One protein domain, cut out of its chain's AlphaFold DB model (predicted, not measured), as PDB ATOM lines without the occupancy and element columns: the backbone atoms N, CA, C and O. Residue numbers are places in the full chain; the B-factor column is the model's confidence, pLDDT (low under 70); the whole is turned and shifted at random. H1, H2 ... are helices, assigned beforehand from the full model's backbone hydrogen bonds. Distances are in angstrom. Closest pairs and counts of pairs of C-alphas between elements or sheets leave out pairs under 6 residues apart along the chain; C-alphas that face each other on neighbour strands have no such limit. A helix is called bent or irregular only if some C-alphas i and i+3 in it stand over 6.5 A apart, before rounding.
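Overview. This is residues 416 to 498 of the 500 residues of an uncharacterized protein of Candidatus Bathyarchaeota archaeon (UniProt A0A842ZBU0). Three helices of similar length run roughly along one axis as an up-and-down bundle, their centres making a triangle: H1 and H2 are on one side, and H3 lies over the groove between them, with its closest approaches to both. The bundle is loosely closed between H1 and H2, and a long loop, residues 456 to 477, makes the turn from H2 to H3 at the end where H2 ends and H3 begins. The printed part has 83 residues with three named helices in the order H1, H2, H3 and no named strand, and its class is all helix, with 51 of the 83 printed residues in the named helices. The whole is compact, with a radius of gyration of the C-alphas of 12.9 A, and the C-alphas span 39 by 27 by 18 A along their three main axes.

Arrangement. The longest helix by residues is H1, residues 417 to 434, and it belongs to a bundle, helices set side by side, with H2, residues 440 to 455, and H3, residues 478 to 494. The bundle is up and down: each helix runs against the one before it in the chain. H1 touches H3 with residues 424 to 432 alone. Their closest C-alphas are those of Ala 432 and Glu 488, 6.3 A apart. H1 and H3 run the same way at a shallow tilt of 26 degrees, and their centres are 11.3 A apart. H1 and H2 are close but not clearly touching, with 2 pairs of C-alphas within 8 A. The closest C-alphas of these two are those of Val 431 and Ala 446, 7.0 A apart, and the centres are 12.5 A apart. H1 and H2 run opposite ways at a shallow tilt of 17 degrees. H2 and H3 touch, with 4 pairs of C-alphas within 8 A, and form a helical hairpin. Their closest C-alphas are those of Arg 447 and Leu 485, 7.4 A apart. H2 and H3 run opposite ways at a shallow tilt of 21 degrees. In H1, H2 and H3 every pair of backbone O of residue i and N of residue i+4 is within hydrogen-bond range.

Along the chain. H1 has 18 residues, from Gly 417 to Arg 434, and measures 25.7 A from first to last C-alpha. It begins at C-alpha 417, (-16.612, 67.475, 86.472), and ends at C-alpha 434, (-0.265, 66.269, 66.721). H3 has 17 residues, from Arg 478 to Arg 494, and measures 24.4 A; its last C-alpha, 494, is at (11.560, 63.659, 77.250). H2 has 16 residues, from Asp 440 to Ser 455, and measures 22.7 A, beginning at C-alpha 440, (6.863, 77.040, 71.918). No helix is bent or irregular.

Size, cuts and confidence. The printed part runs from residue 416 to residue 498 and has no cut. The two C-alphas farthest apart are those of Asn 470, in the loop after H2, and Thr 498, the last printed residue, at 40.2 A. The first and last printed C-alphas, of Asp 416 and Thr 498, are 38.2 A apart. The link from H1 to H2, of 5 residues, is tight. The link from H2 to H3, of 22 residues, is long, and its C-alphas lie 10 to 18 A from the mean of all C-alphas. The mean pLDDT of the printed part is 82.3; by helix it is 91 for H1, 87 for H2 and 86 for H3. The model's confidence is under 70 at 16 residues: 437 to 438, 458 to 466 and 494 to 498, of which 494 belongs to H3.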
ATOM      1  N   ASP A 416     -20.779  67.968  84.638       88.75
ATOM      2  CA  ASP A 416     -20.150  66.774  85.200       88.75
ATOM      3  C   ASP A 416     -18.625  66.941  85.170       88.75
ATOM      4  O   ASP A 416     -17.964  66.780  84.142       88.75
ATOM      5  N   GLY A 417     -18.048  67.260  86.330       89.19
ATOM      6  CA  GLY A 417     -16.612  67.475  86.472       89.19
ATOM      7  C   GLY A 417     -15.768  66.256  86.093       89.19
ATOM      8  O   GLY A 417     -14.628  66.431  85.671       89.19
ATOM      9  N   ARG A 418     -16.288  65.021  86.197       91.88
ATOM     10  CA  ARG A 418     -15.553  63.819  85.758       91.88
ATOM     11  C   ARG A 418     -15.499  63.741  84.241       91.88
ATOM     12  O   ARG A 418     -14.438  63.460  83.685       91.88
ATOM     13  N   GLU A 419     -16.623  64.011  83.590       93.25
ATOM     14  CA  GLU A 419     -16.727  64.017  82.135       93.25
ATOM     15  C   GLU A 419     -15.897  65.150  81.523       93.25
ATOM     16  O   GLU A 419     -15.042  64.888  80.677       93.25
ATOM     17  N   GLN A 420     -16.052  66.382  82.022       94.44
ATOM     18  CA  GLN A 420     -15.255  67.528  81.574       94.44
ATOM     19  C   GLN A 420     -13.753  67.286  81.765       94.44
ATOM     20  O   GLN A 420     -12.959  67.593  80.879       94.44
ATOM     21  N   LYS A 421     -13.347  66.685  82.892       94.00
ATOM     22  CA  LYS A 421     -11.947  66.320  83.152       94.00
ATOM     23  C   LYS A 421     -11.433  65.287  82.149       94.00
ATOM     24  O   LYS A 421     -10.314  65.423  81.664       94.00
ATOM     25  N   SER A 422     -12.241  64.273  81.829       94.44
ATOM     26  CA  SER A 422     -11.892  63.267  80.821       94.44
ATOM     27  C   SER A 422     -11.708  63.897  79.439       94.44
ATOM     28  O   SER A 422     -10.702  63.628  78.786       94.44
ATOM     29  N   GLU A 423     -12.627  64.766  79.014       94.69
ATOM     30  CA  GLU A 423     -12.529  65.472  77.730       94.69
ATOM     31  C   GLU A 423     -11.336  66.438  77.680       94.69
ATOM     32  O   GLU A 423     -10.615  66.472  76.683       94.69
ATOM     33  N   ALA A 424     -11.047  67.153  78.770       94.06
ATOM     34  CA  ALA A 424      -9.868  68.011  78.862       94.06
ATOM     35  C   ALA A 424      -8.558  67.211  78.740       94.06
ATOM     36  O   ALA A 424      -7.649  67.610  78.012       94.06
ATOM     37  N   SER A 425      -8.464  66.044  79.389       93.38
ATOM     38  CA  SER A 425      -7.311  65.148  79.233       93.38
ATOM     39  C   SER A 425      -7.178  64.613  77.804       93.38
ATOM     40  O   SER A 425      -6.064  64.558  77.281       93.38
ATOM     41  N   LYS A 426      -8.289  64.266  77.135       94.38
ATOM     42  CA  LYS A 426      -8.266  63.871  75.715       94.38
ATOM     43  C   LYS A 426      -7.743  65.005  74.837       94.38
ATOM     44  O   LYS A 426      -6.921  64.747  73.963       94.38
ATOM     45  N   PHE A 427      -8.188  66.241  75.076       94.44
ATOM     46  CA  PHE A 427      -7.734  67.422  74.338       94.44
ATOM     47  C   PHE A 427      -6.227  67.614  74.460       94.44
ATOM     48  O   PHE A 427      -5.536  67.690  73.447       94.44
ATOM     49  N   LEU A 428      -5.709  67.606  75.689       92.56
ATOM     50  CA  LEU A 428      -4.279  67.743  75.949       92.56
ATOM     51  C   LEU A 428      -3.462  66.653  75.252       92.56
ATOM     52  O   LEU A 428      -2.467  66.951  74.593       92.56
ATOM     53  N   HIS A 429      -3.924  65.403  75.322       91.50
ATOM     54  CA  HIS A 429      -3.259  64.296  74.648       91.50
ATOM     55  C   HIS A 429      -3.283  64.438  73.117       91.50
ATOM     56  O   HIS A 429      -2.275  64.205  72.446       91.50
ATOM     57  N   ALA A 430      -4.415  64.863  72.549       91.19
ATOM     58  CA  ALA A 430      -4.562  65.068  71.113       91.19
ATOM     59  C   ALA A 430      -3.623  66.177  70.608       91.19
ATOM     60  O   ALA A 430      -2.885  65.967  69.642       91.19
ATOM     61  N   VAL A 431      -3.563  67.304  71.321       89.44
ATOM     62  CA  VAL A 431      -2.631  68.406  71.051       89.44
ATOM     63  C   VAL A 431      -1.173  67.947  71.140       89.44
ATOM     64  O   VAL A 431      -0.380  68.263  70.252       89.44
ATOM     65  N   ALA A 432      -0.817  67.178  72.174       87.62
ATOM     66  CA  ALA A 432       0.538  66.666  72.363       87.62
ATOM     67  C   ALA A 432       0.952  65.672  71.264       87.62
ATOM     68  O   ALA A 432       2.109  65.642  70.852       87.62
ATOM     69  N   SER A 433       0.007  64.868  70.770       86.12
ATOM     70  CA  SER A 433       0.258  63.873  69.720       86.12
ATOM     71  C   SER A 433       0.424  64.475  68.319       86.12
ATOM     72  O   SER A 433       1.128  63.896  67.493       86.12
ATOM     73  N   ARG A 434      -0.213  65.624  68.049       80.12
ATOM     74  CA  ARG A 434      -0.265  66.269  66.721       80.12
ATOM     75  C   ARG A 434       0.667  67.471  66.572       80.12
ATOM     76  O   ARG A 434       0.896  67.912  65.449       80.12
ATOM     77  N   GLY A 435       1.165  68.017  67.677       74.75
ATOM     78  CA  GLY A 435       2.000  69.215  67.678       74.75
ATOM     79  C   GLY A 435       3.384  69.010  67.049       74.75
ATOM     80  O   GLY A 435       3.970  67.931  67.199       74.75
ATOM     81  N   PRO A 436       3.955  70.043  66.399       73.00
ATOM     82  CA  PRO A 436       5.366  70.046  66.044       73.00
ATOM     83  C   PRO A 436       6.209  69.895  67.315       73.00
ATOM     84  O   PRO A 436       6.007  70.586  68.316       73.00
ATOM     85  N   LYS A 437       7.166  68.966  67.292       67.31
ATOM     86  CA  LYS A 437       8.072  68.767  68.426       67.31
ATOM     87  C   LYS A 437       8.971  70.005  68.539       67.31
ATOM     88  O   LYS A 437       9.661  70.327  67.579       67.31
ATOM     89  N   ASN A 438       8.985  70.637  69.717       66.38
ATOM     90  CA  ASN A 438       9.814  71.801  70.067       66.38
ATOM     91  C   ASN A 438       9.347  73.178  69.541       66.38
ATOM     92  O   ASN A 438      10.168  74.076  69.375       66.38
ATOM     93  N   ASP A 439       8.046  73.354  69.292       79.44
ATOM     94  CA  ASP A 439       7.466  74.660  68.962       79.44
ATOM     95  C   ASP A 439       6.777  75.290  70.185       79.44
ATOM     96  O   ASP A 439       5.675  74.896  70.579       79.44
ATOM     97  N   ASP A 440       7.425  76.283  70.794       81.44
ATOM     98  CA  ASP A 440       6.863  77.040  71.918       81.44
ATOM     99  C   ASP A 440       5.564  77.757  71.526       81.44
ATOM    100  O   ASP A 440       4.650  77.885  72.344       81.44
ATOM    101  N   THR A 441       5.434  78.184  70.264       84.50
ATOM    102  CA  THR A 441       4.235  78.887  69.793       84.50
ATOM    103  C   THR A 441       3.019  77.963  69.766       84.50
ATOM    104  O   THR A 441       1.922  78.384  70.150       84.50
ATOM    105  N   HIS A 442       3.223  76.682  69.437       86.19
ATOM    106  CA  HIS A 442       2.195  75.642  69.501       86.19
ATOM    107  C   HIS A 442       1.676  75.448  70.929       86.19
ATOM    108  O   HIS A 442       0.468  75.477  71.157       86.19
ATOM    109  N   TRP A 443       2.569  75.319  71.914       86.38
ATOM    110  CA  TRP A 443       2.172  75.126  73.316       86.38
ATOM    111  C   TRP A 443       1.516  76.363  73.929       86.38
ATOM    112  O   TRP A 443       0.555  76.239  74.689       86.38
ATOM    113  N   VAL A 444       1.982  77.560  73.564       86.88
ATOM    114  CA  VAL A 444       1.335  78.819  73.954       86.88
ATOM    115  C   VAL A 444      -0.079  78.901  73.373       86.88
ATOM    116  O   VAL A 444      -1.005  79.301  74.082       86.88
ATOM    117  N   SER A 445      -0.273  78.493  72.114       86.00
ATOM    118  CA  SER A 445      -1.602  78.428  71.497       86.00
ATOM    119  C   SER A 445      -2.495  77.395  72.185       86.00
ATOM    120  O   SER A 445      -3.617  77.714  72.561       86.00
ATOM    121  N   ALA A 446      -1.982  76.190  72.439       87.75
ATOM    122  CA  ALA A 446      -2.713  75.129  73.125       87.75
ATOM    123  C   ALA A 446      -3.162  75.525  74.536       87.75
ATOM    124  O   ALA A 446      -4.291  75.244  74.937       87.75
ATOM    125  N   ARG A 447      -2.290  76.205  75.291       89.31
ATOM    126  CA  ARG A 447      -2.631  76.743  76.611       89.31
ATOM    127  C   ARG A 447      -3.742  77.784  76.519       89.31
ATOM    128  O   ARG A 447      -4.652  77.776  77.342       89.31
ATOM    129  N   ARG A 448      -3.666  78.677  75.529       87.38
ATOM    130  CA  ARG A 448      -4.684  79.708  75.291       87.38
ATOM    131  C   ARG A 448      -6.036  79.078  74.980       87.38
ATOM    132  O   ARG A 448      -7.024  79.453  75.600       87.38
ATOM    133  N   ASP A 449      -6.051  78.095  74.089       89.06
ATOM    134  CA  ASP A 449      -7.250  77.345  73.728       89.06
ATOM    135  C   ASP A 449      -7.834  76.615  74.945       89.06
ATOM    136  O   ASP A 449      -9.029  76.721  75.207       89.06
ATOM    137  N   LEU A 450      -7.000  75.949  75.750       91.06
ATOM    138  CA  LEU A 450      -7.434  75.262  76.970       91.06
ATOM    139  C   LEU A 450      -8.089  76.214  77.981       91.06
ATOM    140  O   LEU A 450      -9.148  75.906  78.528       91.06
ATOM    141  N   LEU A 451      -7.459  77.361  78.241       88.38
ATOM    142  CA  LEU A 451      -7.976  78.347  79.190       88.38
ATOM    143  C   LEU A 451      -9.229  79.041  78.653       88.38
ATOM    144  O   LEU A 451     -10.164  79.275  79.416       88.38
ATOM    145  N   TRP A 452      -9.296  79.275  77.340       87.69
ATOM    146  CA  TRP A 452     -10.511  79.746  76.688       87.69
ATOM    147  C   TRP A 452     -11.662  78.745  76.851       87.69
ATOM    148  O   TRP A 452     -12.754  79.140  77.245       87.69
ATOM    149  N   LEU A 453     -11.430  77.444  76.644       90.56
ATOM    150  CA  LEU A 453     -12.434  76.398  76.892       90.56
ATOM    151  C   LEU A 453     -12.863  76.313  78.368       90.56
ATOM    152  O   LEU A 453     -13.951  75.815  78.667       90.56
ATOM    153  N   TRP A 454     -12.029  76.789  79.296       90.25
ATOM    154  CA  TRP A 454     -12.318  76.792  80.726       90.25
ATOM    155  C   TRP A 454     -13.163  77.990  81.174       90.25
ATOM    156  O   TRP A 454     -14.127  77.783  81.910       90.25
ATOM    157  N   SER A 455     -12.859  79.223  80.752       84.31
ATOM    158  CA  SER A 455     -13.568  80.433  81.221       84.31
ATOM    159  C   SER A 455     -14.432  81.135  80.181       84.31
ATOM    160  O   SER A 455     -15.316  81.888  80.577       84.31
ATOM    161  N   TRP A 456     -14.169  80.926  78.890       83.94
ATOM    162  CA  TRP A 456     -14.574  81.835  77.815       83.94
ATOM    163  C   TRP A 456     -14.165  83.289  78.063       83.94
ATOM    164  O   TRP A 456     -14.829  84.202  77.592       83.94
ATOM    165  N   GLU A 457     -13.056  83.530  78.753       74.75
ATOM    166  CA  GLU A 457     -12.509  84.873  78.948       74.75
ATOM    167  C   GLU A 457     -11.089  84.967  78.381       74.75
ATOM    168  O   GLU A 457     -10.348  83.975  78.413       74.75
ATOM    169  N   PRO A 458     -10.677  86.141  77.862       66.19
ATOM    170  CA  PRO A 458      -9.291  86.375  77.486       66.19
ATOM    171  C   PRO A 458      -8.354  86.107  78.664       66.19
ATOM    172  O   PRO A 458      -8.644  86.478  79.804       66.19
ATOM    173  N   PHE A 459      -7.195  85.519  78.371       61.72
ATOM    174  CA  PHE A 459      -6.194  85.144  79.372       61.72
ATOM    175  C   PHE A 459      -5.851  86.286  80.348       61.72
ATOM    176  O   PHE A 459      -5.770  86.060  81.554       61.72
ATOM    177  N   ASP A 460      -5.720  87.508  79.831       62.03
ATOM    178  CA  ASP A 460      -5.294  88.687  80.595       62.03
ATOM    179  C   ASP A 460      -6.346  89.196  81.595       62.03
ATOM    180  O   ASP A 460      -6.030  89.993  82.475       62.03
ATOM    181  N   SER A 461      -7.594  88.732  81.483       61.88
ATOM    182  CA  SER A 461      -8.706  89.146  82.352       61.88
ATOM    183  C   SER A 461      -8.945  88.219  83.552       61.88
ATOM    184  O   SER A 461      -9.735  88.548  84.434       61.88
ATOM    185  N   MET A 462      -8.244  87.083  83.626       64.44
ATOM    186  CA  MET A 462      -8.504  86.033  84.616       64.44
ATOM    187  C   MET A 462      -7.779  86.293  85.940       64.44
ATOM    188  O   MET A 462      -6.558  86.470  85.966       64.44
ATOM    189  N   THR A 463      -8.486  86.196  87.070       63.66
ATOM    190  CA  THR A 463      -7.851  86.301  88.392       63.66
ATOM    191  C   THR A 463      -7.282  84.953  88.854       63.66
ATOM    192  O   THR A 463      -7.781  83.880  88.512       63.66
ATOM    193  N   ALA A 464      -6.211  84.974  89.653       60.12
ATOM    194  CA  ALA A 464      -5.604  83.753  90.204       60.12
ATOM    195  C   ALA A 464      -6.496  83.041  91.248       60.12
ATOM    196  O   ALA A 464      -6.179  81.934  91.679       60.12
ATOM    197  N   THR A 465      -7.595  83.674  91.667       60.25
ATOM    198  CA  THR A 465      -8.506  83.198  92.716       60.25
ATOM    199  C   THR A 465      -9.683  82.370  92.198       60.25
ATOM    200  O   THR A 465     -10.377  81.743  93.003       60.25
ATOM    201  N   ASP A 466      -9.910  82.326  90.883       66.31
ATOM    202  CA  ASP A 466     -11.055  81.628  90.301       66.31
ATOM    203  C   ASP A 466     -10.863  80.106  90.312       66.31
ATOM    204  O   ASP A 466     -10.025  79.551  89.602       66.31
ATOM    205  N   LYS A 467     -11.673  79.414  91.124       71.25
ATOM    206  CA  LYS A 467     -11.665  77.943  91.236       71.25
ATOM    207  C   LYS A 467     -12.470  77.237  90.141       71.25
ATOM    208  O   LYS A 467     -12.262  76.054  89.901       71.25
ATOM    209  N   THR A 468     -13.398  77.944  89.499       78.50
ATOM    210  CA  THR A 468     -14.293  77.403  88.467       78.50
ATOM    211  C   THR A 468     -14.481  78.426  87.361       78.50
ATOM    212  O   THR A 468     -14.794  79.581  87.659       78.50
ATOM    213  N   GLY A 469     -14.362  77.992  86.113       82.69
ATOM    214  CA  GLY A 469     -14.620  78.822  84.943       82.69
ATOM    215  C   GLY A 469     -16.079  78.752  84.478       82.69
ATOM    216  O   GLY A 469     -16.883  77.970  85.002       82.69
ATOM    217  N   ASN A 470     -16.416  79.585  83.492       83.31
ATOM    218  CA  ASN A 470     -17.745  79.657  82.877       83.31
ATOM    219  C   ASN A 470     -17.853  78.864  81.556       83.31
ATOM    220  O   ASN A 470     -18.943  78.768  81.003       83.31
ATOM    221  N   GLY A 471     -16.751  78.300  81.050       87.75
ATOM    222  CA  GLY A 471     -16.705  77.554  79.792       87.75
ATOM    223  C   GLY A 471     -17.023  76.062  79.929       87.75
ATOM    224  O   GLY A 471     -17.370  75.562  81.003       87.75
ATOM    225  N   ILE A 472     -16.855  75.318  78.831       91.88
ATOM    226  CA  ILE A 472     -17.180  73.883  78.748       91.88
ATOM    227  C   ILE A 472     -16.322  72.991  79.661       91.88
ATOM    228  O   ILE A 472     -16.724  71.871  79.961       91.88
ATOM    229  N   PHE A 473     -15.158  73.471  80.113       92.75
ATOM    230  CA  PHE A 473     -14.321  72.813  81.128       92.75
ATOM    231  C   PHE A 473     -14.384  73.504  82.492       92.75
ATOM    232  O   PHE A 473     -13.600  73.193  83.387       92.75
ATOM    233  N   GLY A 474     -15.309  74.443  82.675       88.94
ATOM    234  CA  GLY A 474     -15.347  75.329  83.830       88.94
ATOM    235  C   GLY A 474     -15.589  74.645  85.180       88.94
ATOM    236  O   GLY A 474     -15.378  75.277  86.211       88.94
ATOM    237  N   ALA A 475     -16.050  73.388  85.225       88.69
ATOM    238  CA  ALA A 475     -16.168  72.620  86.473       88.69
ATOM    239  C   ALA A 475     -14.849  71.943  86.892       88.69
ATOM    240  O   ALA A 475     -14.735  71.464  88.021       88.69
ATOM    241  N   VAL A 476     -13.853  71.894  86.003       90.06
ATOM    242  CA  VAL A 476     -12.523  71.355  86.297       90.06
ATOM    243  C   VAL A 476     -11.687  72.422  86.996       90.06
ATOM    244  O   VAL A 476     -11.688  73.585  86.598       90.06
ATOM    245  N   ASP A 477     -10.945  72.027  88.029       90.31
ATOM    246  CA  ASP A 477     -10.003  72.926  88.694       90.31
ATOM    247  C   ASP A 477      -8.920  73.391  87.707       90.31
ATOM    248  O   ASP A 477      -8.270  72.583  87.034       90.31
ATOM    249  N   ARG A 478      -8.696  74.704  87.651       89.31
ATOM    250  CA  ARG A 478      -7.657  75.318  86.824       89.31
ATOM    251  C   ARG A 478      -6.276  74.737  87.126       89.31
ATOM    252  O   ARG A 478      -5.504  74.505  86.197       89.31
ATOM    253  N   GLN A 479      -5.970  74.470  88.399       88.75
ATOM    254  CA  GLN A 479      -4.675  73.898  88.782       88.75
ATOM    255  C   GLN A 479      -4.461  72.522  88.155       88.75
ATOM    256  O   GLN A 479      -3.355  72.203  87.718       88.75
ATOM    257  N   PHE A 480      -5.523  71.718  88.063       90.56
ATOM    258  CA  PHE A 480      -5.462  70.424  87.404       90.56
ATOM    259  C   PHE A 480      -5.150  70.576  85.908       90.56
ATOM    260  O   PHE A 480      -4.240  69.913  85.417       90.56
ATOM    261  N   LEU A 481      -5.848  71.476  85.205       90.69
ATOM    262  CA  LEU A 481      -5.645  71.706  83.768       90.69
ATOM    263  C   LEU A 481      -4.212  72.153  83.443       90.69
ATOM    264  O   LEU A 481      -3.580  71.599  82.546       90.69
ATOM    265  N   GLU A 482      -3.681  73.112  84.201       90.38
ATOM    266  CA  GLU A 482      -2.312  73.619  84.022       90.38
ATOM    267  C   GLU A 482      -1.260  72.544  84.359       90.38
ATOM    268  O   GLU A 482      -0.245  72.421  83.674       90.38
ATOM    269  N   THR A 483      -1.513  71.715  85.381       91.19
ATOM    270  CA  THR A 483      -0.605  70.620  85.766       91.19
ATOM    271  C   THR A 483      -0.553  69.522  84.705       91.19
ATOM    272  O   THR A 483       0.529  69.019  84.394       91.19
ATOM    273  N   GLU A 484      -1.698  69.135  84.140       91.44
ATOM    274  CA  GLU A 484      -1.739  68.155  83.050       91.44
ATOM    275  C   GLU A 484      -1.083  68.705  81.780       91.44
ATOM    276  O   GLU A 484      -0.300  67.995  81.152       91.44
ATOM    277  N   LEU A 485      -1.312  69.977  81.438       90.12
ATOM    278  CA  LEU A 485      -0.633  70.620  80.312       90.12
ATOM    279  C   LEU A 485       0.892  70.589  80.489       90.12
ATOM    280  O   LEU A 485       1.613  70.176  79.582       90.12
ATOM    281  N   LEU A 486       1.390  70.972  81.671       89.38
ATOM    282  CA  LEU A 486       2.819  70.924  81.978       89.38
ATOM    283  C   LEU A 486       3.364  69.492  81.886       89.38
ATOM    284  O   LEU A 486       4.467  69.281  81.377       89.38
ATOM    285  N   ARG A 487       2.595  68.497  82.345       89.44
ATOM    286  CA  ARG A 487       2.973  67.085  82.225       89.44
ATOM    287  C   ARG A 487       3.127  66.680  80.761       89.44
ATOM    288  O   ARG A 487       4.148  66.086  80.420       89.44
ATOM    289  N   GLU A 488       2.172  67.023  79.900       88.69
ATOM    290  CA  GLU A 488       2.250  66.708  78.471       88.69
ATOM    291  C   GLU A 488       3.467  67.378  77.812       88.69
ATOM    292  O   GLU A 488       4.237  66.691  77.137       88.69
ATOM    293  N   ILE A 489       3.745  68.654  78.108       86.12
ATOM    294  CA  ILE A 489       4.944  69.369  77.624       86.12
ATOM    295  C   ILE A 489       6.235  68.637  78.033       86.12
ATOM    296  O   ILE A 489       7.122  68.400  77.205       86.12
ATOM    297  N   LEU A 490       6.338  68.231  79.303       84.81
ATOM    298  CA  LEU A 490       7.503  67.511  79.833       84.81
ATOM    299  C   LEU A 490       7.664  66.117  79.209       84.81
ATOM    300  O   LEU A 490       8.782  65.653  78.980       84.81
ATOM    301  N   THR A 491       6.564  65.418  78.926       83.88
ATOM    302  CA  THR A 491       6.631  64.109  78.256       83.88
ATOM    303  C   THR A 491       7.008  64.234  76.780       83.88
ATOM    304  O   THR A 491       7.794  63.421  76.286       83.88
ATOM    305  N   ALA A 492       6.516  65.267  76.092       77.62
ATOM    306  CA  ALA A 492       6.853  65.556  74.704       77.62
ATOM    307  C   ALA A 492       8.345  65.889  74.539       77.62
ATOM    308  O   ALA A 492       8.985  65.397  73.609       77.62
ATOM    309  N   THR A 493       8.923  66.636  75.486       71.44
ATOM    310  CA  THR A 493      10.364  66.943  75.523       71.44
ATOM    311  C   THR A 493      11.227  65.736  75.920       71.44
ATOM    312  O   THR A 493      12.276  65.519  75.320       71.44
ATOM    313  N   ARG A 494      10.793  64.868  76.850       60.28
ATOM    314  CA  ARG A 494      11.560  63.659  77.250       60.28
ATOM    315  C   ARG A 494      11.626  62.551  76.191       60.28
ATOM    316  O   ARG A 494      12.645  61.872  76.081       60.28
ATOM    317  N   ARG A 495      10.565  62.348  75.400       55.69
ATOM    318  CA  ARG A 495      10.558  61.370  74.284       55.69
ATOM    319  C   ARG A 495      11.527  61.739  73.154       55.69
ATOM    320  O   ARG A 495      11.828  60.901  72.310       55.69
ATOM    321  N   PHE A 496      11.997  62.982  73.116       50.06
ATOM    322  CA  PHE A 496      13.011  63.438  72.172       50.06
ATOM    323  C   PHE A 496      14.423  63.015  72.610       50.06
ATOM    324  O   PHE A 496      15.154  62.427  71.819       50.06
ATOM    325  N   SER A 497      14.766  63.198  73.890       52.28
ATOM    326  CA  SER A 497      16.088  62.846  74.442       52.28
ATOM    327  C   SER A 497      16.413  61.346  74.438       52.28
ATOM    328  O   SER A 497      17.535  60.973  74.747       52.28
ATOM    329  N   THR A 498      15.436  60.487  74.144       50.97
ATOM    330  CA  THR A 498      15.588  59.020  74.098       50.97
ATOM    331  C   THR A 498      15.622  58.452  72.676       50.97
ATOM    332  O   THR A 498      15.965  57.288  72.510       50.97
TER     333      THR A 498